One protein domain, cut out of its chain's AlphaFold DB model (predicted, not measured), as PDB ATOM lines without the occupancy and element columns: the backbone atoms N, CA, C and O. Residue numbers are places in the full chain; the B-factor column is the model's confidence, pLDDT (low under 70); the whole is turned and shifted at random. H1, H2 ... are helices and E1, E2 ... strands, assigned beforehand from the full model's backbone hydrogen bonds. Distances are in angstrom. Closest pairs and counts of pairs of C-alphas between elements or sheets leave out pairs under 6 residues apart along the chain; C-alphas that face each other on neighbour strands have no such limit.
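AT A GLANCE: This is residues 210 to 306 of the 382 residues of an uncharacterized protein of Paroedura picta (UniProt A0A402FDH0). Little regular structure is present: this is an elongated body of loops, with the small helices H1 and H2 toward one end, where residues 276 to 281 stick out, and the short strand E1 nearer the middle of its length. The long loop 223 to 265 reaches to the opposite end. The 97 printed residues hold E1, H1 and H2 in that order, a mixed class with 13 residues in named elements. The whole is compact, with a radius of gyration of the C-alphas of 14.3 A and spans of 44 by 28 by 24 A.

HOW THE PARTS SIT: E1, residues 219 to 222, pairs with no named strand, but its residues 219 to 220 pair antiparallel with 210 to 211. H1, residues 266 to 269, comes closest to E1 at the C-alphas of Glu 268 and Phe 220, 6.7 A apart. H2, residues 272 to 276, and H1 only just touch, with 3 pairs of C-alphas within 8 A, and only at the corner by their link; the closest C-alphas, of Pro 266 and Phe 272, are 5.6 A apart. E1 and H2 are apart. In H2, 0 of 1 O i to N i+4 pairs and 2 of 2 O i to N i+3 pairs are within hydrogen-bond range; H1 is too short for an i+4 pair.

IN THESE COORDINATES: E1 spans 9.4 A from C-alpha 219 at (-63.913, 31.016, -4.876), H1 5.4 A, and H2 7.9 A to C-alpha 276 at (-59.696, 8.491, -9.669).

THE WHOLE: The C-alphas farthest apart, of Asp 242 and Thr 278, are 46.1 A apart. The printed part has no cut. The E1 to H1 link is long, 43 residues. Residues 217 and 241 to 245 have pLDDT under 70.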
ATOM      1  N   TRP A 210     -59.650  33.093  -2.219       86.38
ATOM      2  CA  TRP A 210     -59.038  33.497  -3.480       86.38
ATOM      3  C   TRP A 210     -60.061  33.405  -4.607       86.38
ATOM      4  O   TRP A 210     -60.830  32.448  -4.691       86.38
ATOM      5  N   ARG A 211     -60.070  34.407  -5.483       85.31
ATOM      6  CA  ARG A 211     -60.889  34.423  -6.694       85.31
ATOM      7  C   ARG A 211     -59.973  34.490  -7.896       85.31
ATOM      8  O   ARG A 211     -59.028  35.281  -7.905       85.31
ATOM      9  N   CYS A 212     -60.286  33.696  -8.909       80.12
ATOM     10  CA  CYS A 212     -59.608  33.817 -10.185       80.12
ATOM     11  C   CYS A 212     -59.963  35.180 -10.808       80.12
ATOM     12  O   CYS A 212     -61.150  35.493 -10.931       80.12
ATOM     13  N   PRO A 213     -58.973  36.005 -11.199       80.62
ATOM     14  CA  PRO A 213     -59.245  37.284 -11.851       80.62
ATOM     15  C   PRO A 213     -60.043  37.133 -13.152       80.62
ATOM     16  O   PRO A 213     -60.854  37.995 -13.480       80.62
ATOM     17  N   GLU A 214     -59.832  36.033 -13.882       77.88
ATOM     18  CA  GLU A 214     -60.518  35.745 -15.142       77.88
ATOM     19  C   GLU A 214     -61.907  35.107 -14.954       77.88
ATOM     20  O   GLU A 214     -62.794  35.328 -15.780       77.88
ATOM     21  N   TYR A 215     -62.119  34.347 -13.872       76.94
ATOM     22  CA  TYR A 215     -63.366  33.629 -13.582       76.94
ATOM     23  C   TYR A 215     -63.890  34.007 -12.192       76.94
ATOM     24  O   TYR A 215     -63.484  33.454 -11.173       76.94
ATOM     25  N   LEU A 216     -64.813  34.970 -12.148       73.75
ATOM     26  CA  LEU A 216     -65.284  35.577 -10.893       73.75
ATOM     27  C   LEU A 216     -66.253  34.702 -10.083       73.75
ATOM     28  O   LEU A 216     -66.548  35.027  -8.927       73.75
ATOM     29  N   TRP A 217     -66.783  33.635 -10.686       68.69
ATOM     30  CA  TRP A 217     -67.786  32.768 -10.067       68.69
ATOM     31  C   TRP A 217     -67.185  31.733  -9.108       68.69
ATOM     32  O   TRP A 217     -67.875  31.338  -8.171       68.69
ATOM     33  N   ASP A 218     -65.907  31.372  -9.264       72.31
ATOM     34  CA  ASP A 218     -65.247  30.393  -8.398       72.31
ATOM     35  C   ASP A 218     -64.443  31.079  -7.288       72.31
ATOM     36  O   ASP A 218     -63.637  31.986  -7.518       72.31
ATOM     37  N   CYS A 219     -64.687  30.637  -6.053       80.38
ATOM     38  CA  CYS A 219     -63.913  31.016  -4.876       80.38
ATOM     39  C   CYS A 219     -63.213  29.784  -4.332       80.38
ATOM     40  O   CYS A 219     -63.856  28.777  -4.047       80.38
ATOM     41  N   PHE A 220     -61.916  29.906  -4.111       83.12
ATOM     42  CA  PHE A 220     -61.094  28.853  -3.547       83.12
ATOM     43  C   PHE A 220     -60.674  29.255  -2.144       83.12
ATOM     44  O   PHE A 220     -60.286  30.403  -1.912       83.12
ATOM     45  N   ARG A 221     -60.751  28.328  -1.188       85.56
ATOM     46  CA  ARG A 221     -60.213  28.598   0.144       85.56
ATOM     47  C   ARG A 221     -58.697  28.530   0.093       85.56
ATOM     48  O   ARG A 221     -58.135  27.557  -0.398       85.56
ATOM     49  N   VAL A 222     -58.060  29.541   0.666       88.56
ATOM     50  CA  VAL A 222     -56.623  29.540   0.915       88.56
ATOM     51  C   VAL A 222     -56.417  29.387   2.414       88.56
ATOM     52  O   VAL A 222     -56.871  30.217   3.199       88.56
ATOM     53  N   GLY A 223     -55.773  28.290   2.798       86.75
ATOM     54  CA  GLY A 223     -55.404  27.984   4.174       86.75
ATOM     55  C   GLY A 223     -53.915  28.188   4.425       86.75
ATOM     56  O   GLY A 223     -53.135  28.455   3.515       86.75
ATOM     57  N   ASP A 224     -53.519  28.002   5.674       87.94
ATOM     58  CA  ASP A 224     -52.141  27.980   6.171       87.94
ATOM     59  C   ASP A 224     -51.200  27.046   5.384       87.94
ATOM     60  O   ASP A 224     -50.020  27.358   5.209       87.94
ATOM     61  N   GLU A 225     -51.719  25.924   4.888       86.81
ATOM     62  CA  GLU A 225     -50.988  24.944   4.071       86.81
ATOM     63  C   GLU A 225     -50.988  25.243   2.569       86.81
ATOM     64  O   GLU A 225     -50.221  24.631   1.822       86.81
ATOM     65  N   SER A 226     -51.813  26.184   2.106       89.19
ATOM     66  CA  SER A 226     -51.856  26.547   0.692       89.19
ATOM     67  C   SER A 226     -50.503  27.086   0.232       89.19
ATOM     68  O   SER A 226     -49.850  27.866   0.931       89.19
ATOM     69  N   ARG A 227     -50.075  26.673  -0.964       91.19
ATOM     70  CA  ARG A 227     -48.754  27.024  -1.486       91.19
ATOM     71  C   ARG A 227     -48.757  28.378  -2.184       91.19
ATOM     72  O   ARG A 227     -49.656  28.726  -2.949       91.19
ATOM     73  N   CYS A 228     -47.695  29.126  -1.927       91.31
ATOM     74  CA  CYS A 228     -47.315  30.302  -2.682       91.31
ATOM     75  C   CYS A 228     -46.570  29.897  -3.962       91.31
ATOM     76  O   CYS A 228     -45.956  28.835  -4.033       91.31
ATOM     77  N   PHE A 229     -46.507  30.800  -4.938       91.38
ATOM     78  CA  PHE A 229     -45.673  30.673  -6.134       91.38
ATOM     79  C   PHE A 229     -44.186  30.450  -5.838       91.38
ATOM     80  O   PHE A 229     -43.477  29.885  -6.659       91.38
ATOM     81  N   CYS A 230     -43.689  30.860  -4.672       89.94
ATOM     82  CA  CYS A 230     -42.322  30.543  -4.261       89.94
ATOM     83  C   CYS A 230     -42.132  29.103  -3.747       89.94
ATOM     84  O   CYS A 230     -41.017  28.761  -3.371       89.94
ATOM     85  N   GLY A 231     -43.191  28.290  -3.694       90.19
ATOM     86  CA  GLY A 231     -43.191  26.913  -3.190       90.19
ATOM     87  C   GLY A 231     -43.476  26.780  -1.688       90.19
ATOM     88  O   GLY A 231     -43.794  25.689  -1.218       90.19
ATOM     89  N   HIS A 232     -43.415  27.879  -0.932       92.00
ATOM     90  CA  HIS A 232     -43.621  27.884   0.518       92.00
ATOM     91  C   HIS A 232     -45.099  27.976   0.907       92.00
ATOM     92  O   HIS A 232     -45.922  28.516   0.166       92.00
ATOM     93  N   ALA A 233     -45.436  27.443   2.080       92.12
ATOM     94  CA  ALA A 233     -46.789  27.467   2.622       92.12
ATOM     95  C   ALA A 233     -47.169  28.871   3.107       92.12
ATOM     96  O   ALA A 233     -46.310  29.647   3.534       92.12
ATOM     97  N   LEU A 234     -48.466  29.177   3.111       90.25
ATOM     98  CA  LEU A 234     -48.988  30.450   3.594       90.25
ATOM     99  C   LEU A 234     -48.509  30.748   5.029       90.25
ATOM    100  O   LEU A 234     -48.012  31.838   5.279       90.25
ATOM    101  N   LYS A 235     -48.500  29.773   5.948       88.62
ATOM    102  CA  LYS A 235     -47.966  29.955   7.319       88.62
ATOM    103  C   LYS A 235     -46.494  30.388   7.403       88.62
ATOM    104  O   LYS A 235     -46.053  30.876   8.436       88.62
ATOM    105  N   GLN A 236     -45.726  30.202   6.329       91.81
ATOM    106  CA  GLN A 236     -44.333  30.653   6.199       91.81
ATOM    107  C   GLN A 236     -44.241  32.059   5.578       91.81
ATOM    108  O   GLN A 236     -43.192  32.470   5.082       91.81
ATOM    109  N   HIS A 237     -45.352  32.785   5.544       90.88
ATOM    110  CA  HIS A 237     -45.443  34.179   5.153       90.88
ATOM    111  C   HIS A 237     -45.924  35.024   6.342       90.88
ATOM    112  O   HIS A 237     -46.639  34.555   7.226       90.88
ATOM    113  N   GLN A 238     -45.525  36.294   6.373       83.62
ATOM    114  CA  GLN A 238     -45.794  37.206   7.488       83.62
ATOM    115  C   GLN A 238     -47.227  37.784   7.443       83.62
ATOM    116  O   GLN A 238     -47.416  38.973   7.207       83.62
ATOM    117  N   ILE A 239     -48.246  36.940   7.630       76.94
ATOM    118  CA  ILE A 239     -49.672  37.320   7.493       76.94
ATOM    119  C   ILE A 239     -50.197  38.069   8.714       76.94
ATOM    120  O   ILE A 239     -51.035  38.954   8.588       76.94
ATOM    121  N   HIS A 240     -49.686  37.738   9.898       70.00
ATOM    122  CA  HIS A 240     -50.162  38.282  11.173       70.00
ATOM    123  C   HIS A 240     -49.591  39.668  11.501       70.00
ATOM    124  O   HIS A 240     -49.609  40.078  12.656       70.00
ATOM    125  N   VAL A 241     -49.054  40.385  10.509       66.06
ATOM    126  CA  VAL A 241     -48.566  41.754  10.695       66.06
ATOM    127  C   VAL A 241     -49.536  42.716  10.030       66.06
ATOM    128  O   VAL A 241     -49.604  42.807   8.805       66.06
ATOM    129  N   ASP A 242     -50.290  43.387  10.896       56.41
ATOM    130  CA  ASP A 242     -51.233  44.481  10.677       56.41
ATOM    131  C   ASP A 242     -51.273  45.047   9.248       56.41
ATOM    132  O   ASP A 242     -50.404  45.812   8.820       56.41
ATOM    133  N   CYS A 243     -52.339  44.682   8.528       55.16
ATOM    134  CA  CYS A 243     -52.832  45.335   7.311       55.16
ATOM    135  C   CYS A 243     -51.801  45.591   6.197       55.16
ATOM    136  O   CYS A 243     -51.912  46.573   5.459       55.16
ATOM    137  N   ARG A 244     -50.807  44.717   6.017       61.06
ATOM    138  CA  ARG A 244     -49.909  44.826   4.860       61.06
ATOM    139  C   ARG A 244     -50.565  44.241   3.612       61.06
ATOM    140  O   ARG A 244     -50.952  43.079   3.580       61.06
ATOM    141  N   ALA A 245     -50.617  45.038   2.542       64.94
ATOM    142  CA  ALA A 245     -50.993  44.566   1.204       64.94
ATOM    143  C   ALA A 245     -49.986  43.542   0.637       64.94
ATOM    144  O   ALA A 245     -50.292  42.815  -0.307       64.94
ATOM    145  N   THR A 246     -48.777  43.488   1.203       78.25
ATOM    146  CA  THR A 246     -47.712  42.561   0.830       78.25
ATOM    147  C   THR A 246     -47.409  41.618   1.986       78.25
ATOM    148  O   THR A 246     -47.116  42.041   3.102       78.25
ATOM    149  N   VAL A 247     -47.475  40.318   1.704       87.06
ATOM    150  CA  VAL A 247     -47.205  39.262   2.682       87.06
ATOM    151  C   VAL A 247     -45.907  38.547   2.282       87.06
ATOM    152  O   VAL A 247     -45.968  37.584   1.508       87.06
ATOM    153  N   PRO A 248     -44.728  39.032   2.717       89.62
ATOM    154  CA  PRO A 248     -43.449  38.454   2.321       89.62
ATOM    155  C   PRO A 248     -43.232  37.082   2.958       89.62
ATOM    156  O   PRO A 248     -43.765  36.778   4.029       89.62
ATOM    157  N   CYS A 249     -42.436  36.253   2.286       91.94
ATOM    158  CA  CYS A 249     -42.025  34.956   2.808       91.94
ATOM    159  C   CYS A 249     -40.966  35.137   3.905       91.94
ATOM    160  O   CYS A 249     -40.053  35.947   3.754       91.94
ATOM    161  N   THR A 250     -41.074  34.381   4.997       92.44
ATOM    162  CA  THR A 250     -40.138  34.430   6.133       92.44
ATOM    163  C   THR A 250     -39.028  33.383   6.043       92.44
ATOM    164  O   THR A 250     -38.101  33.401   6.851       92.44
ATOM    165  N   VAL A 251     -39.095  32.471   5.064       92.06
ATOM    166  CA  VAL A 251     -38.094  31.411   4.886       92.06
ATOM    167  C   VAL A 251     -36.748  32.026   4.484       92.06
ATOM    168  O   VAL A 251     -36.695  32.781   3.506       92.06
ATOM    169  N   PRO A 252     -35.642  31.702   5.186       88.50
ATOM    170  CA  PRO A 252     -34.319  32.203   4.829       88.50
ATOM    171  C   PRO A 252     -33.975  31.785   3.396       88.50
ATOM    172  O   PRO A 252     -34.292  30.671   2.993       88.50
ATOM    173  N   SER A 253     -33.332  32.671   2.627       87.62
ATOM    174  CA  SER A 253     -33.040  32.549   1.180       87.62
ATOM    175  C   SER A 253     -34.212  32.768   0.208       87.62
ATOM    176  O   SER A 253     -33.976  32.963  -0.988       87.62
ATOM    177  N   CYS A 254     -35.459  32.830   0.683       89.75
ATOM    178  CA  CYS A 254     -36.598  33.157  -0.170       89.75
ATOM    179  C   CYS A 254     -36.716  34.677  -0.351       89.75
ATOM    180  O   CYS A 254     -36.858  35.424   0.609       89.75
ATOM    181  N   GLN A 255     -36.708  35.149  -1.598       86.69
ATOM    182  CA  GLN A 255     -36.827  36.582  -1.915       86.69
ATOM    183  C   GLN A 255     -38.282  37.026  -2.168       86.69
ATOM    184  O   GLN A 255     -38.532  38.148  -2.605       86.69
ATOM    185  N   CYS A 256     -39.254  36.136  -1.958       88.56
ATOM    186  CA  CYS A 256     -40.658  36.366  -2.286       88.56
ATOM    187  C   CYS A 256     -41.271  37.499  -1.443       88.56
ATOM    188  O   CYS A 256     -41.289  37.432  -0.215       88.56
ATOM    189  N   GLN A 257     -41.809  38.522  -2.114       86.38
ATOM    190  CA  GLN A 257     -42.324  39.743  -1.474       86.38
ATOM    191  C   GLN A 257     -43.823  39.691  -1.151       86.38
ATOM    192  O   GLN A 257     -44.301  40.448  -0.309       86.38
ATOM    193  N   SER A 258     -44.580  38.826  -1.824       87.50
ATOM    194  CA  SER A 258     -46.022  38.705  -1.629       87.50
ATOM    195  C   SER A 258     -46.490  37.269  -1.808       87.50
ATOM    196  O   SER A 258     -46.000  36.533  -2.668       87.50
ATOM    197  N   PHE A 259     -47.467  36.877  -0.995       89.38
ATOM    198  CA  PHE A 259     -48.137  35.598  -1.146       89.38
ATOM    199  C   PHE A 259     -48.955  35.573  -2.439       89.38
ATOM    200  O   PHE A 259     -49.736  36.481  -2.722       89.38
ATOM    201  N   MET A 260     -48.767  34.519  -3.225       89.56
ATOM    202  CA  MET A 260     -49.388  34.341  -4.532       89.56
ATOM    203  C   MET A 260     -49.849  32.902  -4.635       89.56
ATOM    204  O   MET A 260     -49.027  32.021  -4.871       89.56
ATOM    205  N   PHE A 261     -51.141  32.679  -4.420       90.25
ATOM    206  CA  PHE A 261     -51.713  31.342  -4.383       90.25
ATOM    207  C   PHE A 261     -51.461  30.578  -5.689       90.25
ATOM    208  O   PHE A 261     -51.700  31.102  -6.780       90.25
ATOM    209  N   ILE A 262     -51.000  29.335  -5.556       90.75
ATOM    210  CA  ILE A 262     -51.001  28.341  -6.623       90.75
ATOM    211  C   ILE A 262     -51.667  27.077  -6.093       90.75
ATOM    212  O   ILE A 262     -51.240  26.574  -5.051       90.75
ATOM    213  N   PRO A 263     -52.626  26.508  -6.840       88.88
ATOM    214  CA  PRO A 263     -53.161  25.197  -6.528       88.88
ATOM    215  C   PRO A 263     -52.060  24.138  -6.467       88.88
ATOM    216  O   PRO A 263     -51.338  23.893  -7.440       88.88
ATOM    217  N   ALA A 264     -51.946  23.493  -5.313       85.94
ATOM    218  CA  ALA A 264     -50.989  22.424  -5.058       85.94
ATOM    219  C   ALA A 264     -51.628  21.036  -5.145       85.94
ATOM    220  O   ALA A 264     -50.909  20.040  -5.196       85.94
ATOM    221  N   ARG A 265     -52.963  20.978  -5.161       84.94
ATOM    222  CA  ARG A 265     -53.754  19.754  -5.233       84.94
ATOM    223  C   ARG A 265     -54.901  19.900  -6.235       84.94
ATOM    224  O   ARG A 265     -55.429  21.002  -6.385       84.94
ATOM    225  N   PRO A 266     -55.332  18.814  -6.893       84.31
ATOM    226  CA  PRO A 266     -56.447  18.868  -7.834       84.31
ATOM    227  C   PRO A 266     -57.779  19.259  -7.167       84.31
ATOM    228  O   PRO A 266     -58.626  19.885  -7.796       84.31
ATOM    229  N   GLU A 267     -57.976  18.962  -5.884       80.44
ATOM    230  CA  GLU A 267     -59.177  19.355  -5.135       80.44
ATOM    231  C   GLU A 267     -59.284  20.872  -4.974       80.44
ATOM    232  O   GLU A 267     -60.387  21.413  -4.971       80.44
ATOM    233  N   GLU A 268     -58.148  21.569  -4.909       80.06
ATOM    234  CA  GLU A 268     -58.097  23.030  -4.810       80.06
ATOM    235  C   GLU A 268     -58.527  23.722  -6.101       80.06
ATOM    236  O   GLU A 268     -58.779  24.916  -6.074       80.06
ATOM    237  N   VAL A 269     -58.628  22.998  -7.219       78.31
ATOM    238  CA  VAL A 269     -59.190  23.491  -8.490       78.31
ATOM    239  C   VAL A 269     -60.509  22.806  -8.843       78.31
ATOM    240  O   VAL A 269     -60.999  22.935  -9.959       78.31
ATOM    241  N   GLY A 270     -61.098  22.064  -7.901       76.75
ATOM    242  CA  GLY A 270     -62.334  21.320  -8.134       76.75
ATOM    243  C   GLY A 270     -62.171  20.107  -9.055       76.75
ATOM    244  O   GLY A 270     -63.157  19.442  -9.350       76.75
ATOM    245  N   GLU A 271     -60.949  19.750  -9.454       82.31
ATOM    246  CA  GLU A 271     -60.646  18.601 -10.312       82.31
ATOM    247  C   GLU A 271     -60.458  17.302  -9.510       82.31
ATOM    248  O   GLU A 271     -59.615  16.459  -9.828       82.31
ATOM    249  N   PHE A 272     -61.267  17.092  -8.467       78.25
ATOM    250  CA  PHE A 272     -61.182  15.924  -7.575       78.25
ATOM    251  C   PHE A 272     -61.279  14.573  -8.317       78.25
ATOM    252  O   PHE A 272     -60.858  13.535  -7.810       78.25
ATOM    253  N   TRP A 273     -61.827  14.548  -9.537       80.94
ATOM    254  CA  TRP A 273     -61.885  13.344 -10.371       80.94
ATOM    255  C   TRP A 273     -60.513  12.889 -10.882       80.94
ATOM    256  O   TRP A 273     -60.387  11.723 -11.261       80.94
ATOM    257  N   LEU A 274     -59.488  13.752 -10.898       83.88
ATOM    258  CA  LEU A 274     -58.131  13.367 -11.304       83.88
ATOM    259  C   LEU A 274     -57.566  12.265 -10.407       83.88
ATOM    260  O   LEU A 274     -56.940  11.339 -10.917       83.88
ATOM    261  N   GLN A 275     -57.901  12.294  -9.115       82.75
ATOM    262  CA  GLN A 275     -57.510  11.268  -8.145       82.75
ATOM    263  C   GLN A 275     -58.048   9.874  -8.466       82.75
ATOM    264  O   GLN A 275     -57.524   8.879  -7.983       82.75
ATOM    265  N   ARG A 276     -59.101   9.777  -9.284       84.19
ATOM    266  CA  ARG A 276     -59.696   8.491  -9.669       84.19
ATOM    267  C   ARG A 276     -58.980   7.835 -10.849       84.19
ATOM    268  O   ARG A 276     -59.347   6.725 -11.225       84.19
ATOM    269  N   ARG A 277     -58.015   8.513 -11.478       85.88
ATOM    270  CA  ARG A 277     -57.264   7.956 -12.607       85.88
ATOM    271  C   ARG A 277     -56.214   6.973 -12.106       85.88
ATOM    272  O   ARG A 277     -55.505   7.237 -11.139       85.88
ATOM    273  N   THR A 278     -56.083   5.855 -12.807       87.69
ATOM    274  CA  THR A 278     -55.051   4.857 -12.527       87.69
ATOM    275  C   THR A 278     -53.664   5.486 -12.669       87.69
ATOM    276  O   THR A 278     -53.379   6.117 -13.685       87.69
ATOM    277  N   GLY A 279     -52.814   5.324 -11.652       86.06
ATOM    278  CA  GLY A 279     -51.462   5.891 -11.637       86.06
ATOM    279  C   GLY A 279     -51.392   7.395 -11.343       86.06
ATOM    280  O   GLY A 279     -50.352   8.000 -11.581       86.06
ATOM    281  N   PHE A 280     -52.470   8.016 -10.850       86.75
ATOM    282  CA  PHE A 280     -52.410   9.397 -10.374       86.75
ATOM    283  C   PHE A 280     -51.708   9.478  -9.016       86.75
ATOM    284  O   PHE A 280     -52.140   8.844  -8.056       86.75
ATOM    285  N   ASP A 281     -50.667  10.302  -8.932       85.50
ATOM    286  CA  ASP A 281     -49.996  10.643  -7.680       85.50
ATOM    287  C   ASP A 281     -50.364  12.083  -7.264       85.50
ATOM    288  O   ASP A 281     -49.953  13.042  -7.930       85.50
ATOM    289  N   PRO A 282     -51.126  12.266  -6.167       83.56
ATOM    290  CA  PRO A 282     -51.472  13.586  -5.642       83.56
ATOM    291  C   PRO A 282     -50.256  14.432  -5.260       83.56
ATOM    292  O   PRO A 282     -50.313  15.658  -5.341       83.56
ATOM    293  N   THR A 283     -49.150  13.805  -4.852       84.56
ATOM    294  CA  THR A 283     -47.963  14.518  -4.362       84.56
ATOM    295  C   THR A 283     -47.111  15.083  -5.496       84.56
ATOM    296  O   THR A 283     -46.507  16.150  -5.340       84.56
ATOM    297  N   ALA A 284     -47.122  14.424  -6.657       87.31
ATOM    298  CA  ALA A 284     -46.451  14.868  -7.875       87.31
ATOM    299  C   ALA A 284     -47.263  15.905  -8.671       87.31
ATOM    300  O   ALA A 284     -46.711  16.599  -9.527       87.31
ATOM    301  N   TRP A 285     -48.568  16.034  -8.412       89.19
ATOM    302  CA  TRP A 285     -49.410  16.957  -9.165       89.19
ATOM    303  C   TRP A 285     -49.013  18.417  -8.922       89.19
ATOM    304  O   TRP A 285     -48.798  18.860  -7.792       89.19
ATOM    305  N   ARG A 286     -48.929  19.185 -10.007       88.88
ATOM    306  CA  ARG A 286     -48.701  20.631  -9.999       88.88
ATOM    307  C   ARG A 286     -49.546  21.263 -11.092       88.88
ATOM    308  O   ARG A 286     -49.593  20.744 -12.211       88.88
ATOM    309  N   ALA A 287     -50.149  22.412 -10.798       87.06
ATOM    310  CA  ALA A 287     -50.756  23.238 -11.831       87.06
ATOM    311  C   ALA A 287     -49.696  23.629 -12.878       87.06
ATOM    312  O   ALA A 287     -48.584  24.051 -12.537       87.06
ATOM    313  N   LYS A 288     -50.039  23.468 -14.160       88.12
ATOM    314  CA  LYS A 288     -49.156  23.807 -15.280       88.12
ATOM    315  C   LYS A 288     -49.399  25.241 -15.729       88.12
ATOM    316  O   LYS A 288     -50.540  25.672 -15.883       88.12
ATOM    317  N   CYS A 289     -48.315  25.966 -15.974       86.31
ATOM    318  CA  CYS A 289     -48.358  27.278 -16.603       86.31
ATOM    319  C   CYS A 289     -48.783  27.156 -18.081       86.31
ATOM    320  O   CYS A 289     -48.771  26.073 -18.666       86.31
ATOM    321  N   ARG A 290     -49.093  28.286 -18.730       84.38
ATOM    322  CA  ARG A 290     -49.370  28.347 -20.178       84.38
ATOM    323  C   ARG A 290     -48.207  27.828 -21.033       84.38
ATOM    324  O   ARG A 290     -48.449  27.295 -22.108       84.38
ATOM    325  N   CYS A 291     -46.972  27.931 -20.542       85.75
ATOM    326  CA  CYS A 291     -45.782  27.345 -21.168       85.75
ATOM    327  C   CYS A 291     -45.605  25.840 -20.880       85.75
ATOM    328  O   CYS A 291     -44.565  25.293 -21.210       85.75
ATOM    329  N   LYS A 292     -46.588  25.176 -20.252       88.31
ATOM    330  CA  LYS A 292     -46.608  23.752 -19.850       88.31
ATOM    331  C   LYS A 292     -45.646  23.342 -18.728       88.31
ATOM    332  O   LYS A 292     -45.766  22.221 -18.236       88.31
ATOM    333  N   HIS A 293     -44.783  24.241 -18.280       88.44
ATOM    334  CA  HIS A 293     -43.887  24.034 -17.144       88.44
ATOM    335  C   HIS A 293     -44.590  24.255 -15.802       88.44
ATOM    336  O   HIS A 293     -45.613  24.949 -15.714       88.44
ATOM    337  N   THR A 294     -44.042  23.667 -14.741       89.88
ATOM    338  CA  THR A 294     -44.560  23.844 -13.378       89.88
ATOM    339  C   THR A 294     -44.128  25.188 -12.788       89.88
ATOM    340  O   THR A 294     -43.217  25.850 -13.286       89.88
ATOM    341  N   HIS A 295     -44.775  25.627 -11.708       88.00
ATOM    342  CA  HIS A 295     -44.411  26.883 -11.041       88.00
ATOM    343  C   HIS A 295     -42.979  26.902 -10.474       88.00
ATOM    344  O   HIS A 295     -42.381  27.969 -10.377       88.00
ATOM    345  N   GLU A 296     -42.417  25.735 -10.157       88.19
ATOM    346  CA  GLU A 296     -41.059  25.575  -9.616       88.19
ATOM    347  C   GLU A 296     -39.990  25.945 -10.662       88.19
ATOM    348  O   GLU A 296     -38.908  26.431 -10.333       88.19
ATOM    349  N   GLU A 297     -40.331  25.811 -11.944       88.56
ATOM    350  CA  GLU A 297     -39.484  26.183 -13.080       88.56
ATOM    351  C   GLU A 297     -39.567  27.677 -13.423       88.56
ATOM    352  O   GLU A 297     -39.010  28.120 -14.425       88.56
ATOM    353  N   HIS A 298     -40.254  28.483 -12.615       87.50
ATOM    354  CA  HIS A 298     -40.383  29.919 -12.832       87.50
ATOM    355  C   HIS A 298     -39.690  30.705 -11.720       87.50
ATOM    356  O   HIS A 298     -39.624  30.297 -10.562       87.50
ATOM    357  N   ALA A 299     -39.176  31.888 -12.056       83.88
ATOM    358  CA  ALA A 299     -38.658  32.786 -11.033       83.88
ATOM    359  C   ALA A 299     -39.811  33.293 -10.137       83.88
ATOM    360  O   ALA A 299     -40.796  33.809 -10.666       83.88
ATOM    361  N   PRO A 300     -39.699  33.246  -8.795       77.94
ATOM    362  CA  PRO A 300     -40.762  33.708  -7.898       77.94
ATOM    363  C   PRO A 300     -40.899  35.238  -7.820       77.94
ATOM    364  O   PRO A 300     -41.700  35.747  -7.036       77.94
ATOM    365  N   LEU A 301     -40.119  35.972  -8.617       76.50
ATOM    366  CA  LEU A 301     -40.012  37.427  -8.610       76.50
ATOM    367  C   LEU A 301     -40.382  38.023  -9.971       76.50
ATOM    368  O   LEU A 301     -40.158  37.415 -11.020       76.50
ATOM    369  N   GLY A 302     -40.878  39.262  -9.944       73.69
ATOM    370  CA  GLY A 302     -41.066  40.090 -11.135       73.69
ATOM    371  C   GLY A 302     -42.048  39.495 -12.147       73.69
ATOM    372  O   GLY A 302     -43.178  39.155 -11.804       73.69
ATOM    373  N   SER A 303     -41.603  39.375 -13.402       75.25
ATOM    374  CA  SER A 303     -42.392  38.872 -14.536       75.25
ATOM    375  C   SER A 303     -42.723  37.380 -14.466       75.25
ATOM    376  O   SER A 303     -43.428  36.892 -15.347       75.25
ATOM    377  N   ARG A 304     -42.222  36.657 -13.449       84.50
ATOM    378  CA  ARG A 304     -42.357  35.198 -13.318       84.50
ATOM    379  C   ARG A 304     -41.902  34.490 -14.584       84.50
ATOM    380  O   ARG A 304     -42.621  33.673 -15.145       84.50
ATOM    381  N   ALA A 305     -40.721  34.857 -15.071       83.69
ATOM    382  CA  ALA A 305     -40.171  34.257 -16.274       83.69
ATOM    383  C   ALA A 305     -39.930  32.755 -16.057       83.69
ATOM    384  O   ALA A 305     -39.374  32.344 -15.032       83.69
ATOM    385  N   CYS A 306     -40.357  31.962 -17.037       87.06
ATOM    386  CA  CYS A 306     -40.024  30.549 -17.129       87.06
ATOM    387  C   CYS A 306     -38.508  30.402 -17.315       87.06
ATOM    388  O   CYS A 306     -37.920  31.086 -18.150       87.06
TER     389      CYS A 306